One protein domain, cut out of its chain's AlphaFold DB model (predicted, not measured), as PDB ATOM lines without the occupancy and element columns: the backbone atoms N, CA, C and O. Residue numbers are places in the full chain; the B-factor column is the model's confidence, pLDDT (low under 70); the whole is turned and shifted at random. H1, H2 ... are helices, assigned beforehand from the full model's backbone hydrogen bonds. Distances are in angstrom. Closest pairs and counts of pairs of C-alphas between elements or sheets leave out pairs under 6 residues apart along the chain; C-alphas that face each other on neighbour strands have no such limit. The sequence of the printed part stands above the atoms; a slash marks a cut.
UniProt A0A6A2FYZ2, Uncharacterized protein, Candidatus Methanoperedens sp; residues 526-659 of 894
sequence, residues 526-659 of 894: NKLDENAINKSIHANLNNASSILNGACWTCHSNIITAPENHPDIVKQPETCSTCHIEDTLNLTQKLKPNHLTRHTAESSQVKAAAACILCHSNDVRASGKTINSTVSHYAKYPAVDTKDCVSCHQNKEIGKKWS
ATOM      1  N   ASN A 526     -45.308  60.372  20.782       79.81
ATOM      2  CA  ASN A 526     -45.638  61.399  19.796       79.81
ATOM      3  C   ASN A 526     -44.660  62.566  19.921       79.81
ATOM      4  O   ASN A 526     -44.934  63.519  20.647       79.81
ATOM      5  N   LYS A 527     -43.526  62.467  19.222       85.00
ATOM      6  CA  LYS A 527     -42.524  63.534  19.168       85.00
ATOM      7  C   LYS A 527     -42.885  64.637  18.172       85.00
ATOM      8  O   LYS A 527     -43.531  64.370  17.157       85.00
ATOM      9  N   LEU A 528     -42.408  65.846  18.448       86.31
ATOM     10  CA  LEU A 528     -42.465  67.020  17.581       86.31
ATOM     11  C   LEU A 528     -41.047  67.526  17.264       86.31
ATOM     12  O   LEU A 528     -40.130  67.363  18.070       86.31
ATOM     13  N   ASP A 529     -40.858  68.135  16.091       88.69
ATOM     14  CA  ASP A 529     -39.617  68.845  15.758       88.69
ATOM     15  C   ASP A 529     -39.772  70.330  16.103       88.69
ATOM     16  O   ASP A 529     -40.410  71.094  15.374       88.69
ATOM     17  N   GLU A 530     -39.169  70.721  17.226       87.75
ATOM     18  CA  GLU A 530     -39.204  72.074  17.791       87.75
ATOM     19  C   GLU A 530     -38.708  73.135  16.790       87.75
ATOM     20  O   GLU A 530     -39.261  74.230  16.714       87.75
ATOM     21  N   ASN A 531     -37.716  72.807  15.953       87.94
ATOM     22  CA  ASN A 531     -37.161  73.738  14.967       87.94
ATOM     23  C   ASN A 531     -38.072  73.925  13.749       87.94
ATOM     24  O   ASN A 531     -38.021  74.977  13.103       87.94
ATOM     25  N   ALA A 532     -38.868  72.910  13.405       89.31
ATOM     26  CA  ALA A 532     -39.840  72.994  12.322       89.31
ATOM     27  C   ALA A 532     -41.075  73.803  12.747       89.31
ATOM     28  O   ALA A 532     -41.478  74.716  12.025       89.31
ATOM     29  N   ILE A 533     -41.641  73.514  13.923       87.06
ATOM     30  CA  ILE A 533     -42.840  74.200  14.429       87.06
ATOM     31  C   ILE A 533     -42.566  75.640  14.874       87.06
ATOM     32  O   ILE A 533     -43.362  76.502  14.536       87.06
ATOM     33  N   ASN A 534     -41.410  75.961  15.474       86.31
ATOM     34  CA  ASN A 534     -41.044  77.354  15.810       86.31
ATOM     35  C   ASN A 534     -40.922  78.279  14.581       86.31
ATOM     36  O   ASN A 534     -40.743  79.486  14.718       86.31
ATOM     37  N   LYS A 535     -40.983  77.721  13.366       85.94
ATOM     38  CA  LYS A 535     -40.965  78.460  12.097       85.94
ATOM     39  C   LYS A 535     -42.268  78.295  11.296       85.94
ATOM     40  O   LYS A 535     -42.316  78.751  10.149       85.94
ATOM     41  N   SER A 536     -43.269  77.593  11.833       87.12
ATOM     42  CA  SER A 536     -44.587  77.422  11.213       87.12
ATOM     43  C   SER A 536     -45.475  78.639  11.466       87.12
ATOM     44  O   SER A 536     -45.173  79.488  12.306       87.12
ATOM     45  N   ILE A 537     -46.592  78.733  10.744       83.75
ATOM     46  CA  ILE A 537     -47.560  79.827  10.924       83.75
ATOM     47  C   ILE A 537     -48.254  79.807  12.297       83.75
ATOM     48  O   ILE A 537     -48.800  80.825  12.711       83.75
ATOM     49  N   HIS A 538     -48.199  78.685  13.021       83.75
ATOM     50  CA  HIS A 538     -48.807  78.515  14.345       83.75
ATOM     51  C   HIS A 538     -47.810  78.645  15.511       83.75
ATOM     52  O   HIS A 538     -48.216  78.542  16.666       83.75
ATOM     53  N   ALA A 539     -46.527  78.919  15.239       80.50
ATOM     54  CA  ALA A 539     -45.473  79.038  16.255       80.50
ATOM     55  C   ALA A 539     -45.814  80.016  17.397       80.50
ATOM     56  O   ALA A 539     -45.539  79.740  18.562       80.50
ATOM     57  N   ASN A 540     -46.430  81.151  17.048       76.31
ATOM     58  CA  ASN A 540     -46.670  82.284  17.946       76.31
ATOM     59  C   ASN A 540     -48.140  82.399  18.399       76.31
ATOM     60  O   ASN A 540     -48.583  83.488  18.773       76.31
ATOM     61  N   LEU A 541     -48.918  81.309  18.344       77.06
ATOM     62  CA  LEU A 541     -50.285  81.306  18.876       77.06
ATOM     63  C   LEU A 541     -50.285  81.737  20.352       77.06
ATOM     64  O   LEU A 541     -49.428  81.328  21.134       77.06
ATOM     65  N   ASN A 542     -51.236  82.610  20.702       70.88
ATOM     66  CA  ASN A 542     -51.362  83.235  22.022       70.88
ATOM     67  C   ASN A 542     -50.057  83.878  22.557       70.88
ATOM     68  O   ASN A 542     -49.730  83.764  23.736       70.88
ATOM     69  N   ASN A 543     -49.305  84.563  21.684       63.91
ATOM     70  CA  ASN A 543     -48.096  85.316  22.043       63.91
ATOM     71  C   ASN A 543     -47.056  84.473  22.815       63.91
ATOM     72  O   ASN A 543     -46.444  84.942  23.774       63.91
ATOM     73  N   ALA A 544     -46.884  83.209  22.406       63.31
ATOM     74  CA  ALA A 544     -45.947  82.259  23.000       63.31
ATOM     75  C   ALA A 544     -44.505  82.811  23.015       63.31
ATOM     76  O   ALA A 544     -43.767  82.734  22.033       63.31
ATOM     77  N   SER A 545     -44.090  83.385  24.146       53.78
ATOM     78  CA  SER A 545     -42.813  84.088  24.279       53.78
ATOM     79  C   SER A 545     -41.645  83.100  24.324       53.78
ATOM     80  O   SER A 545     -41.241  82.650  25.396       53.78
ATOM     81  N   SER A 546     -41.101  82.749  23.155       53.62
ATOM     82  CA  SER A 546     -39.981  81.809  22.925       53.62
ATOM     83  C   SER A 546     -40.199  80.341  23.326       53.62
ATOM     84  O   SER A 546     -39.368  79.495  23.001       53.62
ATOM     85  N   ILE A 547     -41.311  80.016  23.989       61.53
ATOM     86  CA  ILE A 547     -41.606  78.672  24.494       61.53
ATOM     87  C   ILE A 547     -42.847  78.133  23.778       61.53
ATOM     88  O   ILE A 547     -43.974  78.523  24.084       61.53
ATOM     89  N   LEU A 548     -42.629  77.187  22.862       80.81
ATOM     90  CA  LEU A 548     -43.644  76.553  22.011       80.81
ATOM     91  C   LEU A 548     -44.916  76.085  22.747       80.81
ATOM     92  O   LEU A 548     -46.001  76.061  22.169       80.81
ATOM     93  N   ASN A 549     -44.785  75.722  24.024       82.88
ATOM     94  CA  ASN A 549     -45.871  75.221  24.866       82.88
ATOM     95  C   ASN A 549     -47.119  76.125  24.856       82.88
ATOM     96  O   ASN A 549     -48.228  75.600  24.937       82.88
ATOM     97  N   GLY A 550     -46.952  77.444  24.670       81.50
ATOM     98  CA  GLY A 550     -48.063  78.389  24.506       81.50
ATOM     99  C   GLY A 550     -49.001  78.031  23.348       81.50
ATOM    100  O   GLY A 550     -50.215  77.971  23.523       81.50
ATOM    101  N   ALA A 551     -48.442  77.691  22.183       82.81
ATOM    102  CA  ALA A 551     -49.222  77.221  21.041       82.81
ATOM    103  C   ALA A 551     -49.825  75.828  21.293       82.81
ATOM    104  O   ALA A 551     -50.967  75.565  20.905       82.81
ATOM    105  N   CYS A 552     -49.084  74.945  21.977       84.31
ATOM    106  CA  CYS A 552     -49.547  73.598  22.305       84.31
ATOM    107  C   CYS A 552     -50.808  73.619  23.179       84.31
ATOM    108  O   CYS A 552     -51.806  73.021  22.787       84.31
ATOM    109  N   TRP A 553     -50.808  74.307  24.327       81.50
ATOM    110  CA  TRP A 553     -51.971  74.299  25.224       81.50
ATOM    111  C   TRP A 553     -53.171  75.076  24.661       81.50
ATOM    112  O   TRP A 553     -54.315  74.697  24.913       81.50
ATOM    113  N   THR A 554     -52.950  76.090  23.818       80.50
ATOM    114  CA  THR A 554     -54.054  76.790  23.145       80.50
ATOM    115  C   THR A 554     -54.757  75.874  22.143       80.50
ATOM    116  O   THR A 554     -55.980  75.780  22.179       80.50
ATOM    117  N   CYS A 555     -54.019  75.111  21.328       82.62
ATOM    118  CA  CYS A 555     -54.623  74.161  20.387       82.62
ATOM    119  C   CYS A 555     -55.160  72.884  21.065       82.62
ATOM    120  O   CYS A 555     -56.212  72.387  20.678       82.62
ATOM    121  N   HIS A 556     -54.457  72.324  22.054       83.00
ATOM    122  CA  HIS A 556     -54.812  71.035  22.672       83.00
ATOM    123  C   HIS A 556     -55.716  71.148  23.907       83.00
ATOM    124  O   HIS A 556     -56.135  70.128  24.452       83.00
ATOM    125  N   SER A 557     -55.985  72.352  24.413       76.38
ATOM    126  CA  SER A 557     -56.795  72.533  25.628       76.38
ATOM    127  C   SER A 557     -57.694  73.766  25.631       76.38
ATOM    128  O   SER A 557     -58.495  73.883  26.556       76.38
ATOM    129  N   ASN A 558     -57.616  74.637  24.615       77.00
ATOM    130  CA  ASN A 558     -58.416  75.864  24.516       77.00
ATOM    131  C   ASN A 558     -58.263  76.763  25.761       77.00
ATOM    132  O   ASN A 558     -59.222  77.282  26.331       77.00
ATOM    133  N   ILE A 559     -57.015  76.900  26.214       74.25
ATOM    134  CA  ILE A 559     -56.625  77.786  27.313       74.25
ATOM    135  C   ILE A 559     -55.466  78.687  26.887       74.25
ATOM    136  O   ILE A 559     -54.685  78.369  25.985       74.25
ATOM    137  N   ILE A 560     -55.368  79.827  27.561       72.75
ATOM    138  CA  ILE A 560     -54.314  80.830  27.363       72.75
ATOM    139  C   ILE A 560     -53.255  80.808  28.471       72.75
ATOM    140  O   ILE A 560     -52.172  81.363  28.299       72.75
ATOM    141  N   THR A 561     -53.553  80.139  29.584       76.94
ATOM    142  CA  THR A 561     -52.667  79.916  30.729       76.94
ATOM    143  C   THR A 561     -52.065  78.511  30.698       76.94
ATOM    144  O   THR A 561     -52.515  77.638  29.957       76.94
ATOM    145  N   ALA A 562     -51.045  78.285  31.526       77.19
ATOM    146  CA  ALA A 562     -50.473  76.963  31.746       77.19
ATOM    147  C   ALA A 562     -51.544  75.947  32.213       77.19
ATOM    148  O   ALA A 562     -52.275  76.251  33.157       77.19
ATOM    149  N   PRO A 563     -51.631  74.745  31.610       74.56
ATOM    150  CA  PRO A 563     -52.474  73.674  32.118       74.56
ATOM    151  C   PRO A 563     -51.867  73.066  33.389       74.56
ATOM    152  O   PRO A 563     -50.684  72.728  33.423       74.56
ATOM    153  N   GLU A 564     -52.699  72.871  34.411       71.38
ATOM    154  CA  GLU A 564     -52.316  72.172  35.649       71.38
ATOM    155  C   GLU A 564     -52.296  70.643  35.479       71.38
ATOM    156  O   GLU A 564     -51.573  69.947  36.185       71.38
ATOM    157  N   ASN A 565     -53.058  70.124  34.512       70.31
ATOM    158  CA  ASN A 565     -53.180  68.702  34.193       70.31
ATOM    159  C   ASN A 565     -52.733  68.437  32.750       70.31
ATOM    160  O   ASN A 565     -52.880  69.301  31.887       70.31
ATOM    161  N   HIS A 566     -52.226  67.236  32.450       74.19
ATOM    162  CA  HIS A 566     -51.954  66.858  31.060       74.19
ATOM    163  C   HIS A 566     -53.255  66.966  30.242       74.19
ATOM    164  O   HIS A 566     -54.290  66.509  30.730       74.19
ATOM    165  N   PRO A 567     -53.238  67.509  29.008       65.25
ATOM    166  CA  PRO A 567     -54.399  67.472  28.125       65.25
ATOM    167  C   PRO A 567     -54.815  66.018  27.882       65.25
ATOM    168  O   PRO A 567     -54.131  65.275  27.173       65.25
ATOM    169  N   ASP A 568     -55.887  65.569  28.533       55.09
ATOM    170  CA  ASP A 568     -56.343  64.190  28.402       55.09
ATOM    171  C   ASP A 568     -56.725  63.896  26.950       55.09
ATOM    172  O   ASP A 568     -57.391  64.697  26.294       55.09
ATOM    173  N   ILE A 569     -56.400  62.685  26.480       52.28
ATOM    174  CA  ILE A 569     -56.728  62.180  25.128       52.28
ATOM    175  C   ILE A 569     -58.248  62.252  24.835       52.28
ATOM    176  O   ILE A 569     -58.681  62.154  23.688       52.28
ATOM    177  N   VAL A 570     -59.068  62.436  25.875       43.91
ATOM    178  CA  VAL A 570     -60.519  62.654  25.814       43.91
ATOM    179  C   VAL A 570     -60.891  63.964  25.103       43.91
ATOM    180  O   VAL A 570     -61.902  63.987  24.401       43.91
ATOM    181  N   LYS A 571     -60.090  65.035  25.222       59.00
ATOM    182  CA  LYS A 571     -60.256  66.243  24.401       59.00
ATOM    183  C   LYS A 571     -59.390  66.124  23.150       59.00
ATOM    184  O   LYS A 571     -58.163  66.099  23.222       59.00
ATOM    185  N   GLN A 572     -60.038  66.059  21.988       67.94
ATOM    186  CA  GLN A 572     -59.327  66.245  20.724       67.94
ATOM    187  C   GLN A 572     -58.791  67.685  20.641       67.94
ATOM    188  O   GLN A 572     -59.374  68.576  21.265       67.94
ATOM    189  N   PRO A 573     -57.700  67.931  19.891       79.69
ATOM    190  CA  PRO A 573     -57.248  69.291  19.620       79.69
ATOM    191  C   PRO A 573     -58.356  70.092  18.937       79.69
ATOM    192  O   PRO A 573     -59.147  69.527  18.176       79.69
ATOM    193  N   GLU A 574     -58.379  71.399  19.180       80.75
ATOM    194  CA  GLU A 574     -59.329  72.306  18.550       80.75
ATOM    195  C   GLU A 574     -59.285  72.193  17.027       80.75
ATOM    196  O   GLU A 574     -58.231  72.021  16.405       80.75
ATOM    197  N   THR A 575     -60.466  72.260  16.420       82.25
ATOM    198  CA  THR A 575     -60.598  72.068  14.979       82.25
ATOM    199  C   THR A 575     -60.173  73.322  14.217       82.25
ATOM    200  O   THR A 575     -60.184  74.444  14.734       82.25
ATOM    201  N   CYS A 576     -59.846  73.153  12.934       80.62
ATOM    202  CA  CYS A 576     -59.552  74.288  12.064       80.62
ATOM    203  C   CYS A 576     -60.742  75.265  11.976       80.62
ATOM    204  O   CYS A 576     -60.521  76.469  11.852       80.62
ATOM    205  N   SER A 577     -61.991  74.780  12.056       76.56
ATOM    206  CA  SER A 577     -63.178  75.641  12.002       76.56
ATOM    207  C   SER A 577     -63.369  76.452  13.284       76.56
ATOM    208  O   SER A 577     -63.660  77.646  13.164       76.56
ATOM    209  N   THR A 578     -63.070  75.892  14.467       76.44
ATOM    210  CA  THR A 578     -63.107  76.636  15.743       76.44
ATOM    211  C   THR A 578     -62.283  77.933  15.647       76.44
ATOM    212  O   THR A 578     -62.736  79.008  16.040       76.44
ATOM    213  N   CYS A 579     -61.082  77.847  15.059       73.56
ATOM    214  CA  CYS A 579     -60.159  78.978  14.917       73.56
ATOM    215  C   CYS A 579     -60.492  79.906  13.736       73.56
ATOM    216  O   CYS A 579     -60.444  81.127  13.872       73.56
ATOM    217  N   HIS A 580     -60.744  79.339  12.551       74.25
ATOM    218  CA  HIS A 580     -60.748  80.090  11.286       74.25
ATOM    219  C   HIS A 580     -62.146  80.444  10.758       74.25
ATOM    220  O   HIS A 580     -62.246  81.205   9.792       74.25
ATOM    221  N   ILE A 581     -63.210  79.903  11.363       72.06
ATOM    222  CA  ILE A 581     -64.601  80.078  10.916       72.06
ATOM    223  C   ILE A 581     -65.493  80.596  12.054       72.06
ATOM    224  O   ILE A 581     -66.241  81.547  11.840       72.06
ATOM    225  N   GLU A 582     -65.417  79.997  13.246       67.50
ATOM    226  CA  GLU A 582     -66.467  80.119  14.274       67.50
ATOM    227  C   GLU A 582     -66.270  81.281  15.282       67.50
ATOM    228  O   GLU A 582     -67.238  81.683  15.918       67.50
ATOM    229  N   ASP A 583     -65.060  81.858  15.407       61.19
ATOM    230  CA  ASP A 583     -64.686  82.949  16.359       61.19
ATOM    231  C   ASP A 583     -65.036  82.645  17.841       61.19
ATOM    232  O   ASP A 583     -65.267  83.553  18.639       61.19
ATOM    233  N   THR A 584     -65.056  81.361  18.231       58.19
ATOM    234  CA  THR A 584     -65.470  80.874  19.567       58.19
ATOM    235  C   THR A 584     -64.337  80.747  20.597       58.19
ATOM    236  O   THR A 584     -64.576  80.310  21.723       58.19
ATOM    237  N   LEU A 585     -63.099  81.124  20.253       57.84
ATOM    238  CA  LEU A 585     -61.926  80.961  21.123       57.84
ATOM    239  C   LEU A 585     -61.632  82.186  22.004       57.84
ATOM    240  O   LEU A 585     -61.590  83.325  21.533       57.84
ATOM    241  N   ASN A 586     -61.279  81.929  23.267       53.19
ATOM    242  CA  ASN A 586     -60.767  82.930  24.209       53.19
ATOM    243  C   ASN A 586     -59.307  83.311  23.892       53.19
ATOM    244  O   ASN A 586     -58.391  82.966  24.633       53.19
ATOM    245  N   LEU A 587     -59.066  84.020  22.787       57.50
ATOM    246  CA  LEU A 587     -57.731  84.509  22.420       57.50
ATOM    247  C   LEU A 587     -57.471  85.912  22.984       57.50
ATOM    248  O   LEU A 587     -58.076  86.893  22.550       57.50
ATOM    249  N   THR A 588     -56.504  86.020  23.901       47.53
ATOM    250  CA  THR A 588     -56.129  87.265  24.606       47.53
ATOM    251  C   THR A 588     -55.630  88.389  23.696       47.53
ATOM    252  O   THR A 588     -55.645  89.555  24.086       47.53
ATOM    253  N   GLN A 589     -55.199  88.064  22.476       46.47
ATOM    254  CA  GLN A 589     -54.845  89.049  21.463       46.47
ATOM    255  C   GLN A 589     -55.433  88.614  20.118       46.47
ATOM    256  O   GLN A 589     -54.952  87.667  19.496       46.47
ATOM    257  N   LYS A 590     -56.483  89.315  19.661       43.31
ATOM    258  CA  LYS A 590     -57.087  89.109  18.336       43.31
ATOM    259  C   LYS A 590     -56.136  89.571  17.220       43.31
ATOM    260  O   LYS A 590     -56.397  90.564  16.542       43.31
ATOM    261  N   LEU A 591     -55.109  88.772  16.926       42.78
ATOM    262  CA  LEU A 591     -54.740  88.532  15.530       42.78
ATOM    263  C   LEU A 591     -55.919  87.784  14.904       42.78
ATOM    264  O   LEU A 591     -55.896  86.560  14.824       42.78
ATOM    265  N   LYS A 592     -56.982  88.522  14.543       45.91
ATOM    266  CA  LYS A 592     -58.137  87.962  13.833       45.91
ATOM    267  C   LYS A 592     -57.580  87.189  12.635       45.91
ATOM    268  O   LYS A 592     -57.006  87.841  11.757       45.91
ATOM    269  N   PRO A 593     -57.723  85.854  12.555       48.31
ATOM    270  CA  PRO A 593     -57.493  85.174  11.296       48.31
ATOM    271  C   PRO A 593     -58.458  85.836  10.313       48.31
ATOM    272  O   PRO A 593     -59.653  85.908  10.603       48.31
ATOM    273  N   ASN A 594     -57.943  86.410   9.220       46.66
ATOM    274  CA  ASN A 594     -58.780  87.051   8.202       46.66
ATOM    275  C   ASN A 594     -59.912  86.081   7.860       46.66
ATOM    276  O   ASN A 594     -59.605  85.005   7.359       46.66
ATOM    277  N   HIS A 595     -61.168  86.420   8.189       49.91
ATOM    278  CA  HIS A 595     -62.273  85.454   8.176       49.91
ATOM    279  C   HIS A 595     -62.351  84.772   6.802       49.91
ATOM    280  O   HIS A 595     -62.783  85.380   5.819       49.91
ATOM    281  N   LEU A 596     -61.904  83.515   6.728       53.44
ATOM    282  CA  LEU A 596     -61.797  82.760   5.483       53.44
ATOM    283  C   LEU A 596     -63.158  82.117   5.187       53.44
ATOM    284  O   LEU A 596     -63.342  80.906   5.214       53.44
ATOM    285  N   THR A 597     -64.149  82.960   4.893       51.53
ATOM    286  CA  THR A 597     -65.528  82.549   4.575       51.53
ATOM    287  C   THR A 597     -65.695  82.001   3.152       51.53
ATOM    288  O   THR A 597     -66.819  81.864   2.674       51.53
ATOM    289  N   ARG A 598     -64.595  81.707   2.448       55.66
ATOM    290  CA  ARG A 598     -64.561  81.221   1.059       55.66
ATOM    291  C   ARG A 598     -63.904  79.842   1.025       55.66
ATOM    292  O   ARG A 598     -62.889  79.651   1.684       55.66
ATOM    293  N   HIS A 599     -64.460  78.918   0.238       66.81
ATOM    294  CA  HIS A 599     -64.058  77.502   0.174       66.81
ATOM    295  C   HIS A 599     -64.278  76.712   1.478       66.81
ATOM    296  O   HIS A 599     -63.477  75.860   1.851       66.81
ATOM    297  N   THR A 600     -65.409  76.949   2.143       62.47
ATOM    298  CA  THR A 600     -65.931  76.083   3.217       62.47
ATOM    299  C   THR A 600     -67.228  75.412   2.754       62.47
ATOM    300  O   THR A 600     -67.860  75.887   1.806       62.47
ATOM    301  N   ALA A 601     -67.666  74.334   3.410       61.38
ATOM    302  CA  ALA A 601     -68.928  73.668   3.064       61.38
ATOM    303  C   ALA A 601     -70.147  74.601   3.223       61.38
ATOM    304  O   ALA A 601     -71.085  74.537   2.427       61.38
ATOM    305  N   GLU A 602     -70.093  75.531   4.186       58.97
ATOM    306  CA  GLU A 602     -71.175  76.472   4.516       58.97
ATOM    307  C   GLU A 602     -70.992  77.906   4.004       58.97
ATOM    308  O   GLU A 602     -71.808  78.780   4.282       58.97
ATOM    309  N   SER A 603     -69.969  78.143   3.186       60.50
ATOM    310  CA  SER A 603     -69.730  79.424   2.511       60.50
ATOM    311  C   SER A 603     -70.954  79.905   1.718       60.50
ATOM    312  O   SER A 603     -71.576  79.149   0.971       60.50
ATOM    313  N   SER A 604     -71.279  81.194   1.837       52.00
ATOM    314  CA  SER A 604     -72.347  81.839   1.060       52.00
ATOM    315  C   SER A 604     -71.931  82.202  -0.371       52.00
ATOM    316  O   SER A 604     -72.795  82.496  -1.195       52.00
ATOM    317  N   GLN A 605     -70.625  82.191  -0.671       53.31
ATOM    318  CA  GLN A 605     -70.069  82.543  -1.980       53.31
ATOM    319  C   GLN A 605     -69.626  81.279  -2.726       53.31
ATOM    320  O   GLN A 605     -70.397  80.714  -3.494       53.31
ATOM    321  N   VAL A 606     -68.408  80.795  -2.468       55.62
ATOM    322  CA  VAL A 606     -67.862  79.575  -3.084       55.62
ATOM    323  C   VAL A 606     -67.859  78.453  -2.051       55.62
ATOM    324  O   VAL A 606     -67.115  78.544  -1.067       55.62
ATOM    325  N   LYS A 607     -68.700  77.428  -2.245       58.31
ATOM    326  CA  LYS A 607     -68.763  76.237  -1.382       58.31
ATOM    327  C   LYS A 607     -67.758  75.183  -1.843       58.31
ATOM    328  O   LYS A 607     -67.709  74.864  -3.025       58.31
ATOM    329  N   ALA A 608     -67.008  74.608  -0.904       59.78
ATOM    330  CA  ALA A 608     -66.118  73.478  -1.161       59.78
ATOM    331  C   ALA A 608     -66.326  72.389  -0.101       59.78
ATOM    332  O   ALA A 608     -66.343  72.679   1.093       59.78
ATOM    333  N   ALA A 609     -66.472  71.137  -0.540       59.72
ATOM    334  CA  ALA A 609     -66.590  69.971   0.344       59.72
ATOM    335  C   ALA A 609     -65.223  69.391   0.772       59.72
ATOM    336  O   ALA A 609     -65.166  68.457   1.569       59.72
ATOM    337  N   ALA A 610     -64.119  69.916   0.230       68.50
ATOM    338  CA  ALA A 610     -62.769  69.470   0.552       68.50
ATOM    339  C   ALA A 610     -62.350  69.930   1.959       68.50
ATOM    340  O   ALA A 610     -62.512  71.094   2.323       68.50
ATOM    341  N   ALA A 611     -61.766  69.024   2.744       75.62
ATOM    342  CA  ALA A 611     -61.221  69.360   4.055       75.62
ATOM    343  C   ALA A 611     -59.937  70.198   3.919       75.62
ATOM    344  O   ALA A 611     -59.056  69.856   3.127       75.62
ATOM    345  N   CYS A 612     -59.784  71.237   4.750       78.44
ATOM    346  CA  CYS A 612     -58.657  72.184   4.700       78.44
ATOM    347  C   CYS A 612     -57.284  71.487   4.655       78.44
ATOM    348  O   CYS A 612     -56.374  71.915   3.947       78.44
ATOM    349  N   ILE A 613     -57.148  70.380   5.392       83.50
ATOM    350  CA  ILE A 613     -55.902  69.617   5.521       83.50
ATOM    351  C   ILE A 613     -55.381  69.028   4.202       83.50
ATOM    352  O   ILE A 613     -54.182  68.801   4.106       83.50
ATOM    353  N   LEU A 614     -56.243  68.800   3.201       80.00
ATOM    354  CA  LEU A 614     -55.852  68.228   1.905       80.00
ATOM    355  C   LEU A 614     -54.996  69.215   1.102       80.00
ATOM    356  O   LEU A 614     -53.901  68.889   0.650       80.00
ATOM    357  N   CYS A 615     -55.461  70.460   0.989       77.19
ATOM    358  CA  CYS A 615     -54.728  71.512   0.295       77.19
ATOM    359  C   CYS A 615     -53.535  71.999   1.133       77.19
ATOM    360  O   CYS A 615     -52.425  72.127   0.617       77.19
ATOM    361  N   HIS A 616     -53.726  72.224   2.437       81.38
ATOM    362  CA  HIS A 616     -52.686  72.808   3.289       81.38
ATOM    363  C   HIS A 616     -51.535  71.851   3.652       81.38
ATOM    364  O   HIS A 616     -50.501  72.323   4.122       81.38
ATOM    365  N   SER A 617     -51.638  70.538   3.402       86.25
ATOM    366  CA  SER A 617     -50.517  69.606   3.617       86.25
ATOM    367  C   SER A 617     -49.377  69.751   2.609       86.25
ATOM    368  O   SER A 617     -48.318  69.163   2.816       86.25
ATOM    369  N   ASN A 618     -49.579  70.502   1.525       79.44
ATOM    370  CA  ASN A 618     -48.617  70.606   0.424       79.44
ATOM    371  C   ASN A 618     -47.541  71.683   0.658       79.44
ATOM    372  O   ASN A 618     -46.443  71.569   0.116       79.44
ATOM    373  N   ASP A 619     -47.823  72.682   1.504       82.06
ATOM    374  CA  ASP A 619     -46.882  73.735   1.911       82.06
ATOM    375  C   ASP A 619     -46.568  73.626   3.413       82.06
ATOM    376  O   ASP A 619     -46.979  74.439   4.245       82.06
ATOM    377  N   VAL A 620     -45.812  72.584   3.764       87.75
ATOM    378  CA  VAL A 620     -45.402  72.269   5.142       87.75
ATOM    379  C   VAL A 620     -43.885  72.187   5.292       87.75
ATOM    380  O   VAL A 620     -43.144  71.933   4.346       87.75
ATOM    381  N   ARG A 621     -43.408  72.421   6.516       87.88
ATOM    382  CA  ARG A 621     -41.979  72.449   6.868       87.88
ATOM    383  C   ARG A 621     -41.403  71.084   7.238       87.88
ATOM    384  O   ARG A 621     -40.192  70.905   7.162       87.88
ATOM    385  N   ALA A 622     -42.259  70.179   7.696       88.00
ATOM    386  CA  ALA A 622     -41.948  68.818   8.108       88.00
ATOM    387  C   ALA A 622     -43.237  67.984   8.062       88.00
ATOM    388  O   ALA A 622     -44.336  68.537   8.128       88.00
ATOM    389  N   SER A 623     -43.110  66.660   7.988       87.12
ATOM    390  CA  SER A 623     -44.252  65.745   8.066       87.12
ATOM    391  C   SER A 623     -44.510  65.326   9.514       87.12
ATOM    392  O   SER A 623     -43.603  64.871  10.210       87.12
ATOM    393  N   GLY A 624     -45.756  65.457   9.966       84.62
ATOM    394  CA  GLY A 624     -46.251  64.840  11.194       84.62
ATOM    395  C   GLY A 624     -46.683  63.385  10.977       84.62
ATOM    396  O   GLY A 624     -46.617  62.855   9.868       84.62
ATOM    397  N   LYS A 625     -47.155  62.725  12.044       83.69
ATOM    398  CA  LYS A 625     -47.654  61.334  11.973       83.69
ATOM    399  C   LYS A 625     -48.967  61.199  11.201       83.69
ATOM    400  O   LYS A 625     -49.246  60.148  10.638       83.69
ATOM    401  N   THR A 626     -49.789  62.244  11.214       87.19
ATOM    402  CA  THR A 626     -51.053  62.334  10.474       87.19
ATOM    403  C   THR A 626     -51.064  63.609   9.644       87.19
ATOM    404  O   THR A 626     -50.471  64.608  10.052       87.19
ATOM    405  N   ILE A 627     -51.793  63.615   8.526       85.50
ATOM    406  CA  ILE A 627     -51.959  64.808   7.679       85.50
ATOM    407  C   ILE A 627     -52.469  66.026   8.473       85.50
ATOM    408  O   ILE A 627     -51.975  67.131   8.270       85.50
ATOM    409  N   ASN A 628     -53.350  65.818   9.460       87.69
ATOM    410  CA  ASN A 628     -53.797  66.881  10.361       87.69
ATOM    411  C   ASN A 628     -52.631  67.447  11.195       87.69
ATOM    412  O   ASN A 628     -52.397  68.647  11.182       87.69
ATOM    413  N   SER A 629     -51.820  66.592  11.836       87.19
ATOM    414  CA  SER A 629     -50.630  67.055  12.575       87.19
ATOM    415  C   SER A 629     -49.576  67.716  11.675       87.19
ATOM    416  O   SER A 629     -48.903  68.646  12.107       87.19
ATOM    417  N   THR A 630     -49.452  67.274  10.420       90.38
ATOM    418  CA  THR A 630     -48.561  67.870   9.414       90.38
ATOM    419  C   THR A 630     -48.950  69.320   9.127       90.38
ATOM    420  O   THR A 630     -48.091  70.198   9.170       90.38
ATOM    421  N   VAL A 631     -50.242  69.589   8.918       89.62
ATOM    422  CA  VAL A 631     -50.751  70.955   8.734       89.62
ATOM    423  C   VAL A 631     -50.674  71.747  10.038       89.62
ATOM    424  O   VAL A 631     -49.991  72.768  10.092       89.62
ATOM    425  N   SER A 632     -51.303  71.274  11.115       88.25
ATOM    426  CA  SER A 632     -51.448  72.062  12.344       88.25
ATOM    427  C   SER A 632     -50.117  72.398  13.019       88.25
ATOM    428  O   SER A 632     -49.992  73.488  13.569       88.25
ATOM    429  N   HIS A 633     -49.103  71.527  12.954       89.12
ATOM    430  CA  HIS A 633     -47.786  71.823  13.532       89.12
ATOM    431  C   HIS A 633     -46.845  72.532  12.553       89.12
ATOM    432  O   HIS A 633     -46.062  73.386  12.968       89.12
ATOM    433  N   TYR A 634     -46.872  72.181  11.264       90.75
ATOM    434  CA  TYR A 634     -45.775  72.511  10.348       90.75
ATOM    435  C   TYR A 634     -46.193  73.311   9.108       90.75
ATOM    436  O   TYR A 634     -45.345  73.524   8.239       90.75
ATOM    437  N   ALA A 635     -47.435  73.799   9.021       87.62
ATOM    438  CA  ALA A 635     -47.882  74.656   7.923       87.62
ATOM    439  C   ALA A 635     -47.019  75.915   7.734       87.62
ATOM    440  O   ALA A 635     -46.548  76.560   8.678       87.62
ATOM    441  N   LYS A 636     -46.846  76.279   6.467       86.31
ATOM    442  CA  LYS A 636     -46.254  77.525   5.987       86.31
ATOM    443  C   LYS A 636     -47.366  78.373   5.350       86.31
ATOM    444  O   LYS A 636     -48.404  77.849   4.954       86.31
ATOM    445  N   TYR A 637     -47.135  79.677   5.191       76.44
ATOM    446  CA  TYR A 637     -47.905  80.455   4.221       76.44
ATOM    447  C   TYR A 637     -47.773  79.820   2.826       76.44
ATOM    448  O   TYR A 637     -46.639  79.499   2.433       76.44
ATOM    449  N   PRO A 638     -48.891  79.618   2.105       68.50
ATOM    450  CA  PRO A 638     -48.881  78.933   0.823       68.50
ATOM    451  C   PRO A 638     -48.052  79.705  -0.207       68.50
ATOM    452  O   PRO A 638     -48.036  80.935  -0.218       68.50
ATOM    453  N   ALA A 639     -47.344  78.975  -1.066       65.69
ATOM    454  CA  ALA A 639     -46.539  79.538  -2.148       65.69
ATOM    455  C   ALA A 639     -47.370  79.880  -3.400       65.69
ATOM    456  O   ALA A 639     -46.869  80.559  -4.293       65.69
ATOM    457  N   VAL A 640     -48.617  79.404  -3.468       63.72
ATOM    458  CA  VAL A 640     -49.595  79.732  -4.514       63.72
ATOM    459  C   VAL A 640     -50.508  80.851  -4.016       63.72
ATOM    460  O   VAL A 640     -50.978  80.803  -2.877       63.72
ATOM    461  N   ASP A 641     -50.786  81.849  -4.863       65.12
ATOM    462  CA  ASP A 641     -51.818  82.839  -4.554       65.12
ATOM    463  C   ASP A 641     -53.194  82.170  -4.630       65.12
ATOM    464  O   ASP A 641     -53.717  81.892  -5.703       65.12
ATOM    465  N   THR A 642     -53.802  81.946  -3.468       59.97
ATOM    466  CA  THR A 642     -55.152  81.373  -3.315       59.97
ATOM    467  C   THR A 642     -56.280  82.173  -3.991       59.97
ATOM    468  O   THR A 642     -57.432  81.744  -3.961       59.97
ATOM    469  N   LYS A 643     -55.982  83.341  -4.581       58.53
ATOM    470  CA  LYS A 643     -56.898  84.111  -5.437       58.53
ATOM    471  C   LYS A 643     -56.857  83.688  -6.913       58.53
ATOM    472  O   LYS A 643     -57.744  84.087  -7.660       58.53
ATOM    473  N   ASP A 644     -55.853  82.921  -7.341       59.84
ATOM    474  CA  ASP A 644     -55.741  82.393  -8.703       59.84
ATOM    475  C   ASP A 644     -56.495  81.061  -8.830       59.84
ATOM    476  O   ASP A 644     -55.948  79.969  -8.644       59.84
ATOM    477  N   CYS A 645     -57.780  81.166  -9.170       59.88
ATOM    478  CA  CYS A 645     -58.661  80.020  -9.367       59.88
ATOM    479  C   CYS A 645     -58.205  79.096 -10.514       59.88
ATOM    480  O   CYS A 645     -58.382  77.882 -10.418       59.88
ATOM    481  N   VAL A 646     -57.601  79.632 -11.582       54.94
ATOM    482  CA  VAL A 646     -57.171  78.845 -12.756       54.94
ATOM    483  C   VAL A 646     -56.010  77.931 -12.386       54.94
ATOM    484  O   VAL A 646     -56.013  76.751 -12.747       54.94
ATOM    485  N   SER A 647     -55.048  78.448 -11.617       61.84
ATOM    486  CA  SER A 647     -53.899  77.668 -11.152       61.84
ATOM    487  C   SER A 647     -54.318  76.439 -10.338       61.84
ATOM    488  O   SER A 647     -53.735  75.372 -10.502       61.84
ATOM    489  N   CYS A 648     -55.359  76.538  -9.509       62.75
ATOM    490  CA  CYS A 648     -55.823  75.410  -8.706       62.75
ATOM    491  C   CYS A 648     -56.777  74.476  -9.466       62.75
ATOM    492  O   CYS A 648     -56.630  73.261  -9.346       62.75
ATOM    493  N   HIS A 649     -57.736  75.012 -10.228       65.88
ATOM    494  CA  HIS A 649     -58.848  74.225 -10.783       65.88
ATOM    495  C   HIS A 649     -58.666  73.783 -12.245       65.88
ATOM    496  O   HIS A 649     -59.270  72.795 -12.646       65.88
ATOM    497  N   GLN A 650     -57.841  74.471 -13.046       54.38
ATOM    498  CA  GLN A 650     -57.655  74.153 -14.475       54.38
ATOM    499  C   GLN A 650     -56.230  73.690 -14.814       54.38
ATOM    500  O   GLN A 650     -56.045  72.826 -15.674       54.38
ATOM    501  N   ASN A 651     -55.199  74.229 -14.153       61.09
ATOM    502  CA  ASN A 651     -53.827  73.778 -14.384       61.09
ATOM    503  C   ASN A 651     -53.636  72.363 -13.811       61.09
ATOM    504  O   ASN A 651     -53.587  72.166 -12.601       61.09
ATOM    505  N   LYS A 652     -53.486  71.368 -14.690       62.22
ATOM    506  CA  LYS A 652     -53.397  69.949 -14.315       62.22
ATOM    507  C   LYS A 652     -52.196  69.606 -13.423       62.22
ATOM    508  O   LYS A 652     -52.279  68.647 -12.662       62.22
ATOM    509  N   GLU A 653     -51.094  70.355 -13.489       67.12
ATOM    510  CA  GLU A 653     -49.907  70.098 -12.661       67.12
ATOM    511  C   GLU A 653     -50.019  70.740 -11.276       67.12
ATOM    512  O   GLU A 653     -49.808  70.070 -10.262       67.12
ATOM    513  N   ILE A 654     -50.407  72.018 -11.223       67.12
ATOM    514  CA  ILE A 654     -50.625  72.737  -9.964       67.12
ATOM    515  C   ILE A 654     -51.837  72.133  -9.243       67.12
ATOM    516  O   ILE A 654     -51.705  71.725  -8.093       67.12
ATOM    517  N   GLY A 655     -52.969  71.948  -9.923       66.81
ATOM    518  CA  GLY A 655     -54.146  71.268  -9.383       66.81
ATOM    519  C   GLY A 655     -53.803  69.900  -8.793       66.81
ATOM    520  O   GLY A 655     -54.088  69.662  -7.622       66.81
ATOM    521  N   LYS A 656     -53.072  69.039  -9.518       70.06
ATOM    522  CA  LYS A 656     -52.610  67.737  -8.992       70.06
ATOM    523  C   LYS A 656     -51.725  67.868  -7.746       70.06
ATOM    524  O   LYS A 656     -51.845  67.049  -6.835       70.06
ATOM    525  N   LYS A 657     -50.863  68.889  -7.675       71.81
ATOM    526  CA  LYS A 657     -50.065  69.200  -6.474       71.81
ATOM    527  C   LYS A 657     -50.935  69.664  -5.294       71.81
ATOM    528  O   LYS A 657     -50.540  69.462  -4.152       71.81
ATOM    529  N   TRP A 658     -52.108  70.236  -5.554       73.81
ATOM    530  CA  TRP A 658     -53.046  70.784  -4.565       73.81
ATOM    531  C   TRP A 658     -54.309  69.922  -4.363       73.81
ATOM    532  O   TRP A 658     -55.376  70.435  -4.032       73.81
ATOM    533  N   SER A 659     -54.164  68.598  -4.508       69.81
ATOM    534  CA  SER A 659     -55.215  67.578  -4.318       69.81
ATOM    535  C   SER A 659     -56.325  67.531  -5.378       69.81
ATOM    536  O   SER A 659     -57.392  66.986  -5.112       69.81
TER     537      SER A 659
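AT A GLANCE: This is residues 526 to 659 of the 894 residues of an uncharacterized protein of Candidatus Methanoperedens sp (UniProt A0A6A2FYZ2). Little regular structure: look for seven short helices strung on long loops, H4 and H5 packed together in the middle, H2 toward one end, H6 and H7 making a corner at the other. The printed part has 134 residues, 42 in helices H1 to H7, and no named strand; the class is all helix. It is compact, radius of gyration of the C-alphas 15.8 A, yet elongated, 50 by 31 by 27 A.

IN THESE COORDINATES: Find C-alpha 530 at (-39.204, 72.074, 17.791); H1 runs to 533. Next come H2, residues 549 to 557, 11.3 A; H3, 576 to 580; H4, 612 to 616; H5, 627 to 634, 10.2 A; H6, 645 to 649; and H7, 652 to 657, ending at (-50.065, 69.200, -6.474).

HOW THE PARTS SIT: H4 touches H5, closest C-alphas Ile 613 and Asn 628, 5.9 A. H6 and H7 touch only at the corner, closest C-alphas Cys 648 and Gly 655, 4.5 A. H2 touches no helix. In H2 to H7 every O i to N i+4 pair is within hydrogen-bond range.

THE WHOLE: The printed part has no cut. The link H3 to H4, 31 residues, is long. Residues 582 to 610 are among 59 with pLDDT under 70.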